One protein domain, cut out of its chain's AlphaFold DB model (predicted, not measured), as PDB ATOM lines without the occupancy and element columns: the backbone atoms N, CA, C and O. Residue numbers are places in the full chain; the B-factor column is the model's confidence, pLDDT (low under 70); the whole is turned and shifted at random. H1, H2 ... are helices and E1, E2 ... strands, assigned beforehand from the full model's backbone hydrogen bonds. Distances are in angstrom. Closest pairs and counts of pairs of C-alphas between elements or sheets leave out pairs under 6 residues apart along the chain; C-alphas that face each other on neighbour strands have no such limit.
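What this domain is: This is residues 14 to 136 of the 143 residues of the protein "Glycos_transf_1 domain-containing protein" of Escherichia coli (UniProt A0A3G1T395). A small parallel sheet of three strands, E3, E4 and E5, is the core of a compact body, with H2 over one face and H4 over the other; H1 and H5 each pack on H2. From this body H6 sticks out as a long arm, and at the far end of the longest axis lie the hairpin E1 and E2 and a loop whose residues 24 to 30 stick out. The printed part has 123 residues with six named helices and five named strands, in the order E1 E2 H1 E3 H2 E4 H3 E5 H4 H5 H6; the sheet's order is E3 E4 E5, and the class is mixed, helices and strands. The whole is only just compact, close to loose, with a radius of gyration of the C-alphas of 16.4 A, and it is elongated, spanning 58 by 34 by 26 A.

Where its parts are: E1 is residues 14 to 16, starting at C-alpha 14 (273.355, 187.854, 386.423), and E2 is residues 19 to 22, 10.1 A long. H1 is residues 40 to 49, 14.6 A. E3 is residues 52 to 54, H2 residues 63 to 70, 10.4 A, and E4 residues 74 to 77, 10.0 A. H3 is residues 84 to 88, E5 residues 92 to 94, H4 residues 101 to 107, and H5 residues 110 to 117, 11.4 A. H6 is residues 122 to 135, 20.0 A, ending at C-alpha 135 (306.240, 157.669, 382.259).

How they stand to each other: E3 and E4 are parallel, with N 53 and O 74 at 2.9 A; E4 and E5 are parallel, with N 93 and O 75 at 2.9 A. E3, H2, E4 and E4, H3, E5 are strand-helix-strand units, two parallel neighbour strands with a helix between, each with a right-handed crossover. H2 is on the sheet at a height of 9.4 A and runs along the strands; H4 is on the opposite face at 9.8 A, slantwise to them. H5 only grazes the sheet with residues 110 to 114. H2 and H5 touch, the closest C-alphas being those of Met 70 and Ala 114, 4.2 A, at a steep tilt of 47 degrees, opposite ways. H1 and H2 only just touch, with 3 pairs of C-alphas within 8 A, the closest those of Leu 47 and Ala 68, 5.4 A. H2 and H3 are near each other. E1 and E2 form an antiparallel hairpin, with N 16 and O 19 at 2.8 A; the closest C-alphas of E2 and H1 are those of Leu 20 and Phe 43, 7.7 A. H5 and H6 are apart. Every O i to N i+4 pair is within hydrogen-bond range in H2, H3, H4 and H6; in H1 5 of 6 are, in H5 3 of 4.

The domain as a whole: The farthest C-alphas, those of Gly 26 and Thr 135, are 58.7 A apart. Residues 24 to 30 and 122 to 136 stand free; without them the body spans 33 by 32 by 26 A. The printed part has no cut, and the link E2 to H1, 17 residues, is long. Residues 33 to 35 and 59 to 61 have pLDDT under 70.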
ATOM      1  N   THR A  14     273.494 189.126 385.707       87.19
ATOM      2  CA  THR A  14     273.355 187.854 386.423       87.19
ATOM      3  C   THR A  14     272.578 186.836 385.602       87.19
ATOM      4  O   THR A  14     271.848 187.191 384.676       87.19
ATOM      5  N   LEU A  15     272.773 185.565 385.936       84.44
ATOM      6  CA  LEU A  15     272.034 184.455 385.355       84.44
ATOM      7  C   LEU A  15     270.750 184.231 386.153       84.44
ATOM      8  O   LEU A  15     270.781 184.106 387.376       84.44
ATOM      9  N   THR A  16     269.633 184.147 385.443       78.19
ATOM     10  CA  THR A  16     268.296 183.853 385.970       78.19
ATOM     11  C   THR A  16     267.603 182.821 385.086       78.19
ATOM     12  O   THR A  16     268.166 182.359 384.092       78.19
ATOM     13  N   ASP A  17     266.370 182.484 385.438       77.00
ATOM     14  CA  ASP A  17     265.482 181.592 384.689       77.00
ATOM     15  C   ASP A  17     265.196 182.097 383.270       77.00
ATOM     16  O   ASP A  17     264.954 181.297 382.368       77.00
ATOM     17  N   ASP A  18     265.268 183.414 383.073       76.25
ATOM     18  CA  ASP A  18     265.071 184.090 381.788       76.25
ATOM     19  C   ASP A  18     266.401 184.309 381.041       76.25
ATOM     20  O   ASP A  18     266.466 185.007 380.029       76.25
ATOM     21  N   GLY A  19     267.488 183.719 381.545       83.06
ATOM     22  CA  GLY A  19     268.835 183.849 381.009       83.06
ATOM     23  C   GLY A  19     269.626 185.004 381.624       83.06
ATOM     24  O   GLY A  19     269.575 185.236 382.835       83.06
ATOM     25  N   LEU A  20     270.428 185.695 380.805       86.19
ATOM     26  CA  LEU A  20     271.275 186.810 381.245       86.19
ATOM     27  C   LEU A  20     270.466 188.100 381.390       86.19
ATOM     28  O   LEU A  20     270.115 188.729 380.393       86.19
ATOM     29  N   VAL A  21     270.292 188.576 382.618       87.44
ATOM     30  CA  VAL A  21     269.538 189.804 382.910       87.44
ATOM     31  C   VAL A  21     270.424 190.885 383.513       87.44
ATOM     32  O   VAL A  21     271.438 190.597 384.156       87.44
ATOM     33  N   THR A  22     270.031 192.141 383.311       89.56
ATOM     34  CA  THR A  22     270.623 193.292 383.998       89.56
ATOM     35  C   THR A  22     270.029 193.426 385.390       89.56
ATOM     36  O   THR A  22     268.814 193.411 385.562       89.56
ATOM     37  N   ILE A  23     270.898 193.549 386.389       87.88
ATOM     38  CA  ILE A  23     270.503 193.791 387.771       87.88
ATOM     39  C   ILE A  23     270.092 195.256 387.899       87.88
ATOM     40  O   ILE A  23     270.899 196.142 387.627       87.88
ATOM     41  N   ASP A  24     268.873 195.494 388.383       85.94
ATOM     42  CA  ASP A  24     268.446 196.800 388.884       85.94
ATOM     43  C   ASP A  24     268.750 196.897 390.394       85.94
ATOM     44  O   ASP A  24     268.088 196.238 391.206       85.94
ATOM     45  N   PRO A  25     269.736 197.710 390.818       80.88
ATOM     46  CA  PRO A  25     270.065 197.884 392.231       80.88
ATOM     47  C   PRO A  25     268.940 198.524 393.055       80.88
ATOM     48  O   PRO A  25     268.970 198.428 394.281       80.88
ATOM     49  N   GLY A  26     267.996 199.224 392.417       82.12
ATOM     50  CA  GLY A  26     266.831 199.840 393.055       82.12
ATOM     51  C   GLY A  26     265.645 198.887 393.224       82.12
ATOM     52  O   GLY A  26     264.742 199.186 394.003       82.12
ATOM     53  N   ASN A  27     265.661 197.737 392.546       82.38
ATOM     54  CA  ASN A  27     264.557 196.782 392.515       82.38
ATOM     55  C   ASN A  27     265.064 195.330 392.571       82.38
ATOM     56  O   ASN A  27     264.858 194.524 391.663       82.38
ATOM     57  N   ILE A  28     265.770 194.994 393.652       79.38
ATOM     58  CA  ILE A  28     266.281 193.637 393.861       79.38
ATOM     59  C   ILE A  28     265.117 192.723 394.256       79.38
ATOM     60  O   ILE A  28     264.555 192.860 395.342       79.38
ATOM     61  N   SER A  29     264.802 191.751 393.400       75.69
ATOM     62  CA  SER A  29     263.882 190.656 393.713       75.69
ATOM     63  C   SER A  29     264.638 189.328 393.771       75.69
ATOM     64  O   SER A  29     265.624 189.128 393.062       75.69
ATOM     65  N   VAL A  30     264.204 188.432 394.659       73.88
ATOM     66  CA  VAL A  30     264.773 187.086 394.794       73.88
ATOM     67  C   VAL A  30     263.700 186.090 394.387       73.88
ATOM     68  O   VAL A  30     262.688 185.950 395.072       73.88
ATOM     69  N   THR A  31     263.925 185.405 393.272       73.06
ATOM     70  CA  THR A  31     263.062 184.332 392.775       73.06
ATOM     71  C   THR A  31     263.782 182.983 392.881       73.06
ATOM     72  O   THR A  31     265.016 182.935 392.848       73.06
ATOM     73  N   PRO A  32     263.053 181.866 393.054       74.06
ATOM     74  CA  PRO A  32     263.652 180.537 392.991       74.06
ATOM     75  C   PRO A  32     264.255 180.289 391.608       74.06
ATOM     76  O   PRO A  32     263.548 180.428 390.618       74.06
ATOM     77  N   TYR A  33     265.520 179.874 391.557       68.75
ATOM     78  CA  TYR A  33     266.219 179.619 390.299       68.75
ATOM     79  C   TYR A  33     265.721 178.330 389.617       68.75
ATOM     80  O   TYR A  33     265.927 177.223 390.129       68.75
ATOM     81  N   ARG A  34     265.077 178.450 388.455       68.44
ATOM     82  CA  ARG A  34     264.745 177.371 387.517       68.44
ATOM     83  C   ARG A  34     265.767 177.335 386.381       68.44
ATOM     84  O   ARG A  34     266.083 178.330 385.741       68.44
ATOM     85  N   ARG A  35     266.280 176.134 386.110       67.06
ATOM     86  CA  ARG A  35     267.387 175.889 385.174       67.06
ATOM     87  C   ARG A  35     266.957 175.998 383.706       67.06
ATOM     88  O   ARG A  35     266.810 174.975 383.039       67.06
ATOM     89  N   THR A  36     266.816 177.213 383.193       79.12
ATOM     90  CA  THR A  36     266.869 177.447 381.745       79.12
ATOM     91  C   THR A  36     268.330 177.669 381.346       79.12
ATOM     92  O   THR A  36     268.982 178.556 381.900       79.12
ATOM     93  N   PRO A  37     268.898 176.861 380.437       80.44
ATOM     94  CA  PRO A  37     270.280 177.043 380.015       80.44
ATOM     95  C   PRO A  37     270.432 178.305 379.156       80.44
ATOM     96  O   PRO A  37     269.630 178.552 378.258       80.44
ATOM     97  N   VAL A  38     271.504 179.065 379.392       85.81
ATOM     98  CA  VAL A  38     271.936 180.158 378.507       85.81
ATOM     99  C   VAL A  38     272.862 179.592 377.429       85.81
ATOM    100  O   VAL A  38     273.746 178.793 377.759       85.81
ATOM    101  N   PRO A  39     272.712 179.987 376.150       90.50
ATOM    102  CA  PRO A  39     273.642 179.591 375.102       90.50
ATOM    103  C   PRO A  39     275.091 179.951 375.453       90.50
ATOM    104  O   PRO A  39     275.399 181.083 375.830       90.50
ATOM    105  N   ALA A  40     276.010 179.001 375.272       89.88
ATOM    106  CA  ALA A  40     277.419 179.186 375.624       89.88
ATOM    107  C   ALA A  40     278.057 180.398 374.920       89.88
ATOM    108  O   ALA A  40     278.890 181.087 375.502       89.88
ATOM    109  N   THR A  41     277.642 180.702 373.688       93.31
ATOM    110  CA  THR A  41     278.122 181.862 372.922       93.31
ATOM    111  C   THR A  41     277.715 183.196 373.539       93.31
ATOM    112  O   THR A  41     278.504 184.139 373.516       93.31
ATOM    113  N   GLU A  42     276.506 183.279 374.097       92.12
ATOM    114  CA  GLU A  42     276.008 184.479 374.775       92.12
ATOM    115  C   GLU A  42     276.727 184.671 376.103       92.12
ATOM    116  O   GLU A  42     277.245 185.750 376.385       92.12
ATOM    117  N   PHE A  43     276.857 183.593 376.877       91.38
ATOM    118  CA  PHE A  43     277.577 183.640 378.140       91.38
ATOM    119  C   PHE A  43     279.063 183.979 377.944       91.38
ATOM    120  O   PHE A  43     279.596 184.846 378.628       91.38
ATOM    121  N   ALA A  44     279.723 183.405 376.937       93.56
ATOM    122  CA  ALA A  44     281.099 183.755 376.592       93.56
ATOM    123  C   ALA A  44     281.242 185.202 376.080       93.56
ATOM    124  O   ALA A  44     282.276 185.839 376.286       93.56
ATOM    125  N   ALA A  45     280.236 185.753 375.391       94.75
ATOM    126  CA  ALA A  45     280.226 187.169 375.028       94.75
ATOM    127  C   ALA A  45     280.138 188.071 376.269       94.75
ATOM    128  O   ALA A  45     280.839 189.080 376.330       94.75
ATOM    129  N   GLU A  46     279.353 187.671 377.268       94.81
ATOM    130  CA  GLU A  46     279.250 188.366 378.551       94.81
ATOM    131  C   GLU A  46     280.574 188.334 379.331       94.81
ATOM    132  O   GLU A  46     281.070 189.377 379.758       94.81
ATOM    133  N   LEU A  47     281.214 187.164 379.433       95.31
ATOM    134  CA  LEU A  47     282.520 187.038 380.088       95.31
ATOM    135  C   LEU A  47     283.586 187.918 379.421       95.31
ATOM    136  O   LEU A  47     284.344 188.590 380.115       95.31
ATOM    137  N   ARG A  48     283.603 187.996 378.081       96.50
ATOM    138  CA  ARG A  48     284.570 188.821 377.331       96.50
ATOM    139  C   ARG A  48     284.512 190.305 377.676       96.50
ATOM    140  O   ARG A  48     285.548 190.966 377.627       96.50
ATOM    141  N   LYS A  49     283.345 190.840 378.031       95.56
ATOM    142  CA  LYS A  49     283.197 192.251 378.428       95.56
ATOM    143  C   LYS A  49     283.234 192.471 379.944       95.56
ATOM    144  O   LYS A  49     283.276 193.615 380.369       95.56
ATOM    145  N   SER A  50     283.260 191.412 380.751       96.25
ATOM    146  CA  SER A  50     283.236 191.518 382.211       96.25
ATOM    147  C   SER A  50     284.589 191.963 382.776       96.25
ATOM    148  O   SER A  50     285.619 191.366 382.468       96.25
ATOM    149  N   ASP A  51     284.585 192.978 383.639       97.19
ATOM    150  CA  ASP A  51     285.775 193.430 384.380       97.19
ATOM    151  C   ASP A  51     285.883 192.788 385.771       97.19
ATOM    152  O   ASP A  51     286.972 192.641 386.328       97.19
ATOM    153  N   VAL A  52     284.746 192.368 386.330       96.81
ATOM    154  CA  VAL A  52     284.631 191.737 387.646       96.81
ATOM    155  C   VAL A  52     283.688 190.543 387.540       96.81
ATOM    156  O   VAL A  52     282.592 190.662 386.998       96.81
ATOM    157  N   PHE A  53     284.092 189.399 388.091       95.44
ATOM    158  CA  PHE A  53     283.283 188.182 388.146       95.44
ATOM    159  C   PHE A  53     283.090 187.744 389.599       95.44
ATOM    160  O   PHE A  53     284.066 187.536 390.319       95.44
ATOM    161  N   ILE A  54     281.838 187.621 390.048       93.12
ATOM    162  CA  ILE A  54     281.509 187.376 391.461       93.12
ATOM    163  C   ILE A  54     280.974 185.955 391.632       93.12
ATOM    164  O   ILE A  54     279.905 185.618 391.126       93.12
ATOM    165  N   VAL A  55     281.692 185.141 392.399       90.50
ATOM    166  CA  VAL A  55     281.303 183.774 392.757       90.50
ATOM    167  C   VAL A  55     280.626 183.806 394.117       90.50
ATOM    168  O   VAL A  55     281.222 184.273 395.077       90.50
ATOM    169  N   THR A  56     279.382 183.343 394.218       86.19
ATOM    170  CA  THR A  56     278.562 183.513 395.435       86.19
ATOM    171  C   THR A  56     278.106 182.211 396.090       86.19
ATOM    172  O   THR A  56     277.463 182.270 397.135       86.19
ATOM    173  N   HIS A  57     278.408 181.048 395.506       80.81
ATOM    174  CA  HIS A  57     277.943 179.753 396.005       80.81
ATOM    175  C   HIS A  57     279.040 178.671 395.919       80.81
ATOM    176  O   HIS A  57     279.802 178.651 394.948       80.81
ATOM    177  N   PRO A  58     279.099 177.745 396.898       70.75
ATOM    178  CA  PRO A  58     280.189 176.772 397.063       70.75
ATOM    179  C   PRO A  58     280.209 175.591 396.066       70.75
ATOM    180  O   PRO A  58     280.891 174.598 396.298       70.75
ATOM    181  N   GLU A  59     279.519 175.679 394.927       64.19
ATOM    182  CA  GLU A  59     279.452 174.592 393.927       64.19
ATOM    183  C   GLU A  59     280.127 174.945 392.596       64.19
ATOM    184  O   GLU A  59     280.122 174.158 391.648       64.19
ATOM    185  N   SER A  60     280.746 176.123 392.507       61.25
ATOM    186  CA  SER A  60     281.469 176.522 391.305       61.25
ATOM    187  C   SER A  60     282.715 175.642 391.135       61.25
ATOM    188  O   SER A  60     283.729 175.819 391.809       61.25
ATOM    189  N   LEU A  61     282.663 174.689 390.194       62.53
ATOM    190  CA  LEU A  61     283.772 173.776 389.860       62.53
ATOM    191  C   LEU A  61     285.034 174.497 389.336       62.53
ATOM    192  O   LEU A  61     286.054 173.860 389.091       62.53
ATOM    193  N   GLY A  62     284.999 175.827 389.216       77.06
ATOM    194  CA  GLY A  62     286.158 176.683 388.966       77.06
ATOM    195  C   GLY A  62     286.472 176.917 387.490       77.06
ATOM    196  O   GLY A  62     287.200 177.853 387.186       77.06
ATOM    197  N   LEU A  63     285.890 176.149 386.562       88.44
ATOM    198  CA  LEU A  63     286.128 176.340 385.124       88.44
ATOM    199  C   LEU A  63     285.650 177.712 384.648       88.44
ATOM    200  O   LEU A  63     286.434 178.463 384.085       88.44
ATOM    201  N   THR A  64     284.422 178.103 384.986       90.06
ATOM    202  CA  THR A  64     283.910 179.439 384.644       90.06
ATOM    203  C   THR A  64     284.696 180.569 385.304       90.06
ATOM    204  O   THR A  64     284.803 181.658 384.750       90.06
ATOM    205  N   VAL A  65     285.313 180.309 386.459       93.19
ATOM    206  CA  VAL A  65     286.204 181.274 387.118       93.19
ATOM    207  C   VAL A  65     287.473 181.483 386.291       93.19
ATOM    208  O   VAL A  65     287.893 182.622 386.099       93.19
ATOM    209  N   LEU A  66     288.051 180.402 385.756       94.00
ATOM    210  CA  LEU A  66     289.184 180.476 384.831       94.00
ATOM    211  C   LEU A  66     288.792 181.148 383.512       94.00
ATOM    212  O   LEU A  66     289.543 181.986 383.031       94.00
ATOM    213  N   GLU A  67     287.620 180.838 382.952       94.50
ATOM    214  CA  GLU A  67     287.111 181.461 381.719       94.50
ATOM    215  C   GLU A  67     286.925 182.977 381.886       94.50
ATOM    216  O   GLU A  67     287.360 183.759 381.038       94.50
ATOM    217  N   ALA A  68     286.336 183.404 383.007       95.50
ATOM    218  CA  ALA A  68     286.172 184.814 383.340       95.50
ATOM    219  C   ALA A  68     287.529 185.513 383.520       95.50
ATOM    220  O   ALA A  68     287.762 186.573 382.935       95.50
ATOM    221  N   ALA A  69     288.452 184.901 384.270       96.62
ATOM    222  CA  ALA A  69     289.801 185.429 384.462       96.62
ATOM    223  C   ALA A  69     290.585 185.508 383.141       96.62
ATOM    224  O   ALA A  69     291.274 186.495 382.897       96.62
ATOM    225  N   MET A  70     290.420 184.525 382.249       96.31
ATOM    226  CA  MET A  70     291.046 184.493 380.923       96.31
ATOM    227  C   MET A  70     290.515 185.606 380.014       96.31
ATOM    228  O   MET A  70     291.253 186.128 379.183       96.31
ATOM    229  N   CYS A  71     289.264 186.027 380.212       96.94
ATOM    230  CA  CYS A  71     288.694 187.216 379.574       96.94
ATOM    231  C   CYS A  71     289.165 188.546 380.204       96.94
ATOM    232  O   CYS A  71     288.891 189.616 379.653       96.94
ATOM    233  N   GLY A  72     289.888 188.493 381.327       97.69
ATOM    234  CA  GLY A  72     290.446 189.641 382.041       97.69
ATOM    235  C   GLY A  72     289.697 190.041 383.318       97.69
ATOM    236  O   GLY A  72     290.087 191.016 383.961       97.69
ATOM    237  N   ALA A  73     288.652 189.317 383.724       98.06
ATOM    238  CA  ALA A  73     287.877 189.683 384.905       98.06
ATOM    239  C   ALA A  73     288.656 189.448 386.215       98.06
ATOM    240  O   ALA A  73     289.330 188.429 386.384       98.06
ATOM    241  N   LEU A  74     288.514 190.366 387.174       98.12
ATOM    242  CA  LEU A  74     288.940 190.155 388.557       98.12
ATOM    243  C   LEU A  74     287.909 189.286 389.286       98.12
ATOM    244  O   LEU A  74     286.713 189.580 389.259       98.12
ATOM    245  N   VAL A  75     288.359 188.239 389.977       96.50
ATOM    246  CA  VAL A  75     287.458 187.321 390.688       96.50
ATOM    247  C   VAL A  75     287.162 187.835 392.097       96.50
ATOM    248  O   VAL A  75     288.070 188.036 392.900       96.50
ATOM    249  N   LEU A  76     285.887 187.998 392.439       95.19
ATOM    250  CA  LEU A  76     285.439 188.253 393.809       95.19
ATOM    251  C   LEU A  76     284.736 187.019 394.355       95.19
ATOM    252  O   LEU A  76     283.887 186.432 393.689       95.19
ATOM    253  N   THR A  77     285.057 186.642 395.585       93.31
ATOM    254  CA  THR A  77     284.455 185.468 396.221       93.31
ATOM    255  C   THR A  77     284.310 185.682 397.723       93.31
ATOM    256  O   THR A  77     285.239 186.196 398.348       93.31
ATOM    257  N   PRO A  78     283.186 185.299 398.352       91.31
ATOM    258  CA  PRO A  78     283.139 185.087 399.789       91.31
ATOM    259  C   PRO A  78     284.185 184.047 400.219       91.31
ATOM    260  O   PRO A  78     284.657 183.265 399.377       91.31
ATOM    261  N   PRO A  79     284.541 184.007 401.516       88.88
ATOM    262  CA  PRO A  79     285.352 182.918 402.044       88.88
ATOM    263  C   PRO A  79     284.692 181.567 401.738       88.88
ATOM    264  O   PRO A  79     283.466 181.457 401.687       88.88
ATOM    265  N   ASP A  80     285.527 180.560 401.495       87.25
ATOM    266  CA  ASP A  80     285.145 179.149 401.355       87.25
ATOM    267  C   ASP A  80     284.214 178.796 400.173       87.25
ATOM    268  O   ASP A  80     283.803 177.647 400.037       87.25
ATOM    269  N   CYS A  81     283.915 179.735 399.262       88.75
ATOM    270  CA  CYS A  81     283.151 179.434 398.037       88.75
ATOM    271  C   CYS A  81     283.999 178.785 396.932       88.75
ATOM    272  O   CYS A  81     283.454 178.126 396.047       88.75
ATOM    273  N   LEU A  82     285.322 178.969 396.969       88.69
ATOM    274  CA  LEU A  82     286.260 178.350 396.035       88.69
ATOM    275  C   LEU A  82     287.352 177.594 396.799       88.69
ATOM    276  O   LEU A  82     287.946 178.163 397.718       88.69
ATOM    277  N   PRO A  83     287.664 176.349 396.396       88.81
ATOM    278  CA  PRO A  83     288.823 175.626 396.899       88.81
ATOM    279  C   PRO A  83     290.125 176.449 396.771       88.81
ATOM    280  O   PRO A  83     290.336 177.077 395.725       88.81
ATOM    281  N   PRO A  84     291.005 176.461 397.796       89.62
ATOM    282  CA  PRO A  84     292.205 177.305 397.808       89.62
ATOM    283  C   PRO A  84     293.157 177.084 396.625       89.62
ATOM    284  O   PRO A  84     293.750 178.036 396.122       89.62
ATOM    285  N   ASP A  85     293.281 175.842 396.161       89.50
ATOM    286  CA  ASP A  85     294.094 175.454 395.008       89.50
ATOM    287  C   ASP A  85     293.601 176.106 393.711       89.50
ATOM    288  O   ASP A  85     294.402 176.618 392.934       89.50
ATOM    289  N   ARG A  86     292.281 176.161 393.506       88.56
ATOM    290  CA  ARG A  86     291.654 176.815 392.347       88.56
ATOM    291  C   ARG A  86     291.725 178.330 392.455       88.56
ATOM    292  O   ARG A  86     291.986 179.011 391.466       88.56
ATOM    293  N   LEU A  87     291.517 178.861 393.658       91.12
ATOM    294  CA  LEU A  87     291.575 180.294 393.924       91.12
ATOM    295  C   LEU A  87     292.984 180.867 393.679       91.12
ATOM    296  O   LEU A  87     293.123 181.978 393.167       91.12
ATOM    297  N   ALA A  88     294.031 180.090 393.974       93.12
ATOM    298  CA  ALA A  88     295.420 180.473 393.730       93.12
ATOM    299  C   ALA A  88     295.739 180.705 392.239       93.12
ATOM    300  O   ALA A  88     296.621 181.511 391.925       93.12
ATOM    301  N   LEU A  89     295.000 180.058 391.328       93.62
ATOM    302  CA  LEU A  89     295.205 180.165 389.878       93.62
ATOM    303  C   LEU A  89     294.782 181.524 389.314       93.62
ATOM    304  O   LEU A  89     295.267 181.925 388.264       93.62
ATOM    305  N   VAL A  90     293.916 182.264 390.007       95.62
ATOM    306  CA  VAL A  90     293.343 183.525 389.514       95.62
ATOM    307  C   VAL A  90     293.758 184.712 390.375       95.62
ATOM    308  O   VAL A  90     294.117 184.570 391.549       95.62
ATOM    309  N   ASN A  91     293.752 185.912 389.800       97.75
ATOM    310  CA  ASN A  91     293.774 187.133 390.599       97.75
ATOM    311  C   ASN A  91     292.389 187.311 391.211       97.75
ATOM    312  O   ASN A  91     291.381 187.249 390.505       97.75
ATOM    313  N   HIS A  92     292.341 187.486 392.528       96.56
ATOM    314  CA  HIS A  92     291.084 187.496 393.256       96.56
ATOM    315  C   HIS A  92     291.110 188.441 394.452       96.56
ATOM    316  O   HIS A  92     292.171 188.820 394.949       96.56
ATOM    317  N   MET A  93     289.920 188.757 394.958       95.69
ATOM    318  CA  MET A  93     289.725 189.330 396.284       95.69
ATOM    319  C   MET A  93     288.685 188.522 397.053       95.69
ATOM    320  O   MET A  93     287.592 188.238 396.552       95.69
ATOM    321  N   VAL A  94     289.017 188.189 398.299       93.25
ATOM    322  CA  VAL A  94     288.056 187.592 399.225       93.25
ATOM    323  C   VAL A  94     287.206 188.707 399.818       93.25
ATOM    324  O   VAL A  94     287.695 189.543 400.580       93.25
ATOM    325  N   ILE A  95     285.929 188.728 399.455       90.94
ATOM    326  CA  ILE A  95     284.976 189.735 399.912       90.94
ATOM    327  C   ILE A  95     284.277 189.265 401.187       90.94
ATOM    328  O   ILE A  95     283.918 188.099 401.340       90.94
ATOM    329  N   LYS A  96     284.091 190.188 402.132       82.69
ATOM    330  CA  LYS A  96     283.333 189.943 403.367       82.69
ATOM    331  C   LYS A  96     281.877 190.391 403.175       82.69
ATOM    332  O   LYS A  96     281.355 190.428 402.066       82.69
ATOM    333  N   SER A  97     281.211 190.775 404.262       77.69
ATOM    334  CA  SER A  97     279.819 191.248 404.266       77.69
ATOM    335  C   SER A  97     279.575 192.523 403.446       77.69
ATOM    336  O   SER A  97     278.435 192.802 403.072       77.69
ATOM    337  N   ARG A  98     280.618 193.307 403.149       83.75
ATOM    338  CA  ARG A  98     280.563 194.484 402.274       83.75
ATOM    339  C   ARG A  98     281.707 194.430 401.267       83.75
ATOM    340  O   ARG A  98     282.809 194.019 401.618       83.75
ATOM    341  N   ILE A  99     281.416 194.855 400.039       89.69
ATOM    342  CA  ILE A  99     282.404 195.025 398.970       89.69
ATOM    343  C   ILE A  99     282.908 196.467 399.039       89.69
ATOM    344  O   ILE A  99     282.094 197.395 399.048       89.69
ATOM    345  N   ASP A 100     284.224 196.632 399.118       90.88
ATOM    346  CA  ASP A 100     284.901 197.913 398.928       90.88
ATOM    347  C   ASP A 100     285.146 198.108 397.428       90.88
ATOM    348  O   ASP A 100     286.019 197.473 396.839       90.88
ATOM    349  N   TRP A 101     284.303 198.915 396.784       91.06
ATOM    350  CA  TRP A 101     284.363 199.084 395.334       91.06
ATOM    351  C   TRP A 101     285.563 199.903 394.874       91.06
ATOM    352  O   TRP A 101     286.059 199.637 393.783       91.06
ATOM    353  N   ASP A 102     286.057 200.833 395.690       91.81
ATOM    354  CA  ASP A 102     287.232 201.631 395.338       91.81
ATOM    355  C   ASP A 102     288.475 200.731 395.302       91.81
ATOM    356  O   ASP A 102     289.258 200.775 394.351       91.81
ATOM    357  N   GLU A 103     288.607 199.832 396.283       92.94
ATOM    358  CA  GLU A 103     289.670 198.823 396.308       92.94
ATOM    359  C   GLU A 103     289.550 197.825 395.144       92.94
ATOM    360  O   GLU A 103     290.556 197.483 394.517       92.94
ATOM    361  N   VAL A 104     288.331 197.365 394.836       94.56
ATOM    362  CA  VAL A 104     288.080 196.454 393.707       94.56
ATOM    363  C   VAL A 104     288.477 197.109 392.388       94.56
ATOM    364  O   VAL A 104     289.259 196.521 391.645       94.56
ATOM    365  N   ILE A 105     287.987 198.322 392.110       93.94
ATOM    366  CA  ILE A 105     288.276 199.052 390.867       93.94
ATOM    367  C   ILE A 105     289.781 199.275 390.717       93.94
ATOM    368  O   ILE A 105     290.325 199.036 389.643       93.94
ATOM    369  N   ALA A 106     290.473 199.659 391.795       94.75
ATOM    370  CA  ALA A 106     291.917 199.876 391.767       94.75
ATOM    371  C   ALA A 106     292.730 198.609 391.435       94.75
ATOM    372  O   ALA A 106     293.885 198.712 391.019       94.75
ATOM    373  N   ARG A 107     292.152 197.413 391.624       96.00
ATOM    374  CA  ARG A 107     292.787 196.121 391.319       96.00
ATOM    375  C   ARG A 107     292.371 195.511 389.986       96.00
ATOM    376  O   ARG A 107     292.953 194.496 389.602       96.00
ATOM    377  N   VAL A 108     291.388 196.076 389.287       96.75
ATOM    378  CA  VAL A 108     291.012 195.587 387.956       96.75
ATOM    379  C   VAL A 108     292.166 195.848 386.989       96.75
ATOM    380  O   VAL A 108     292.473 196.985 386.646       96.75
ATOM    381  N   ASP A 109     292.797 194.770 386.532       97.81
ATOM    382  CA  ASP A 109     293.850 194.791 385.521       97.81
ATOM    383  C   ASP A 109     293.627 193.621 384.560       97.81
ATOM    384  O   ASP A 109     294.017 192.480 384.823       97.81
ATOM    385  N   ARG A 110     292.949 193.909 383.445       97.94
ATOM    386  CA  ARG A 110     292.518 192.884 382.484       97.94
ATOM    387  C   ARG A 110     293.680 192.068 381.933       97.94
ATOM    388  O   ARG A 110     293.545 190.860 381.758       97.94
ATOM    389  N   VAL A 111     294.809 192.728 381.681       98.00
ATOM    390  CA  VAL A 111     296.002 192.091 381.118       98.00
ATOM    391  C   VAL A 111     296.594 191.138 382.146       98.00
ATOM    392  O   VAL A 111     296.697 189.945 381.871       98.00
ATOM    393  N   LYS A 112     296.867 191.614 383.369       98.00
ATOM    394  CA  LYS A 112     297.438 190.758 384.421       98.00
ATOM    395  C   LYS A 112     296.525 189.597 384.809       98.00
ATOM    396  O   LYS A 112     297.013 188.521 385.156       98.00
ATOM    397  N   ASN A 113     295.210 189.808 384.789       98.00
ATOM    398  CA  ASN A 113     294.233 188.764 385.090       98.00
ATOM    399  C   ASN A 113     294.281 187.638 384.052       98.00
ATOM    400  O   ASN A 113     294.377 186.472 384.436       98.00
ATOM    401  N   ALA A 114     294.299 187.988 382.764       97.56
ATOM    402  CA  ALA A 114     294.379 187.018 381.677       97.56
ATOM    403  C   ALA A 114     295.742 186.305 381.632       97.56
ATOM    404  O   ALA A 114     295.798 185.078 381.519       97.56
ATOM    405  N   GLU A 115     296.842 187.046 381.790       97.69
ATOM    406  CA  GLU A 115     298.207 186.502 381.767       97.69
ATOM    407  C   GLU A 115     298.437 185.432 382.838       97.69
ATOM    408  O   GLU A 115     299.124 184.442 382.582       97.69
ATOM    409  N   LYS A 116     297.842 185.591 384.028       97.00
ATOM    410  CA  LYS A 116     298.000 184.626 385.122       97.00
ATOM    411  C   LYS A 116     297.432 183.247 384.779       97.00
ATOM    412  O   LYS A 116     297.983 182.242 385.222       97.00
ATOM    413  N   VAL A 117     296.358 183.190 383.988       95.31
ATOM    414  CA  VAL A 117     295.644 181.938 383.683       95.31
ATOM    415  C   VAL A 117     295.907 181.381 382.289       95.31
ATOM    416  O   VAL A 117     295.470 180.270 381.996       95.31
ATOM    417  N   GLN A 118     296.624 182.106 381.427       93.50
ATOM    418  CA  GLN A 118     296.785 181.761 380.007       93.50
ATOM    419  C   GLN A 118     297.355 180.352 379.754       93.50
ATOM    420  O   GLN A 118     297.067 179.742 378.728       93.50
ATOM    421  N   CYS A 119     298.129 179.811 380.699       92.00
ATOM    422  CA  CYS A 119     298.737 178.482 380.593       92.00
ATOM    423  C   CYS A 119     297.817 177.342 381.069       92.00
ATOM    424  O   CYS A 119     298.165 176.170 380.932       92.00
ATOM    425  N   HIS A 120     296.653 177.646 381.646       91.50
ATOM    426  CA  HIS A 120     295.699 176.654 382.152       91.50
ATOM    427  C   HIS A 120     294.714 176.235 381.057       91.50
ATOM    428  O   HIS A 120     293.511 176.469 381.147       91.50
ATOM    429  N   THR A 121     295.242 175.621 379.998       91.19
ATOM    430  CA  THR A 121     294.463 175.183 378.834       91.19
ATOM    431  C   THR A 121     294.164 173.687 378.875       91.19
ATOM    432  O   THR A 121     294.872 172.903 379.511       91.19
ATOM    433  N   TRP A 122     293.141 173.266 378.127       92.00
ATOM    434  CA  TRP A 122     292.866 171.844 377.913       92.00
ATOM    435  C   TRP A 122     294.034 171.111 377.253       92.00
ATOM    436  O   TRP A 122     294.303 169.972 377.623       92.00
ATOM    437  N   SER A 123     294.766 171.765 376.345       93.81
ATOM    438  CA  SER A 123     295.967 171.187 375.730       93.81
ATOM    439  C   SER A 123     297.051 170.906 376.770       93.81
ATOM    440  O   SER A 123     297.551 169.789 376.829       93.81
ATOM    441  N   ALA A 124     297.335 171.862 377.660       91.88
ATOM    442  CA  ALA A 124     298.320 171.679 378.727       91.88
ATOM    443  C   ALA A 124     297.922 170.561 379.708       91.88
ATOM    444  O   ALA A 124     298.775 169.845 380.235       91.88
ATOM    445  N   ILE A 125     296.620 170.392 379.966       91.31
ATOM    446  CA  ILE A 125     296.108 169.283 380.780       91.31
ATOM    447  C   ILE A 125     296.280 167.949 380.040       91.31
ATOM    448  O   ILE A 125     296.765 166.986 380.632       91.31
ATOM    449  N   ALA A 126     295.913 167.891 378.758       94.19
ATOM    450  CA  ALA A 126     296.030 166.687 377.942       94.19
ATOM    451  C   ALA A 126     297.491 166.224 377.812       94.19
ATOM    452  O   ALA A 126     297.769 165.039 377.978       94.19
ATOM    453  N   GLU A 127     298.425 167.150 377.596       94.75
ATOM    454  CA  GLU A 127     299.864 166.864 377.554       94.75
ATOM    455  C   GLU A 127     300.346 166.231 378.863       94.75
ATOM    456  O   GLU A 127     300.922 165.145 378.840       94.75
ATOM    457  N   LYS A 128     300.004 166.821 380.016       92.06
ATOM    458  CA  LYS A 128     300.351 166.254 381.332       92.06
ATOM    459  C   LYS A 128     299.775 164.857 381.554       92.06
ATOM    460  O   LYS A 128     300.437 163.998 382.139       92.06
ATOM    461  N   MET A 129     298.538 164.617 381.113       94.44
ATOM    462  CA  MET A 129     297.917 163.292 381.207       94.44
ATOM    463  C   MET A 129     298.696 162.265 380.377       94.44
ATOM    464  O   MET A 129     299.023 161.192 380.881       94.44
ATOM    465  N   LEU A 130     299.043 162.609 379.134       94.00
ATOM    466  CA  LEU A 130     299.812 161.740 378.242       94.00
ATOM    467  C   LEU A 130     301.214 161.452 378.787       94.00
ATOM    468  O   LEU A 130     301.620 160.292 378.831       94.00
ATOM    469  N   GLU A 131     301.927 162.475 379.259       93.75
ATOM    470  CA  GLU A 131     303.237 162.321 379.903       93.75
ATOM    471  C   GLU A 131     303.170 161.355 381.086       93.75
ATOM    472  O   GLU A 131     304.020 160.472 381.223       93.75
ATOM    473  N   THR A 132     302.131 161.473 381.914       93.00
ATOM    474  CA  THR A 132     301.926 160.592 383.067       93.00
ATOM    475  C   THR A 132     301.738 159.140 382.628       93.00
ATOM    476  O   THR A 132     302.381 158.252 383.183       93.00
ATOM    477  N   PHE A 133     300.927 158.879 381.598       89.88
ATOM    478  CA  PHE A 133     300.724 157.519 381.084       89.88
ATOM    479  C   PHE A 133     301.975 156.920 380.433       89.88
ATOM    480  O   PHE A 133     302.205 155.718 380.540       89.88
ATOM    481  N   ILE A 134     302.793 157.736 379.766       90.56
ATOM    482  CA  ILE A 134     304.034 157.276 379.126       90.56
ATOM    483  C   ILE A 134     305.109 156.962 380.175       90.56
ATOM    484  O   ILE A 134     305.850 155.987 380.042       90.56
ATOM    485  N   THR A 135     305.208 157.790 381.217       86.00
ATOM    486  CA  THR A 135     306.240 157.669 382.259       86.00
ATOM    487  C   THR A 135     305.901 156.621 383.313       86.00
ATOM    488  O   THR A 135     306.799 155.917 383.783       86.00
ATOM    489  N   GLN A 136     304.621 156.443 383.647       73.12
ATOM    490  CA  GLN A 136     304.152 155.354 384.500       73.12
ATOM    491  C   GLN A 136     304.044 154.055 383.691       73.12
ATOM    492  O   GLN A 136     302.959 153.575 383.366       73.12
TER     493      GLN A 136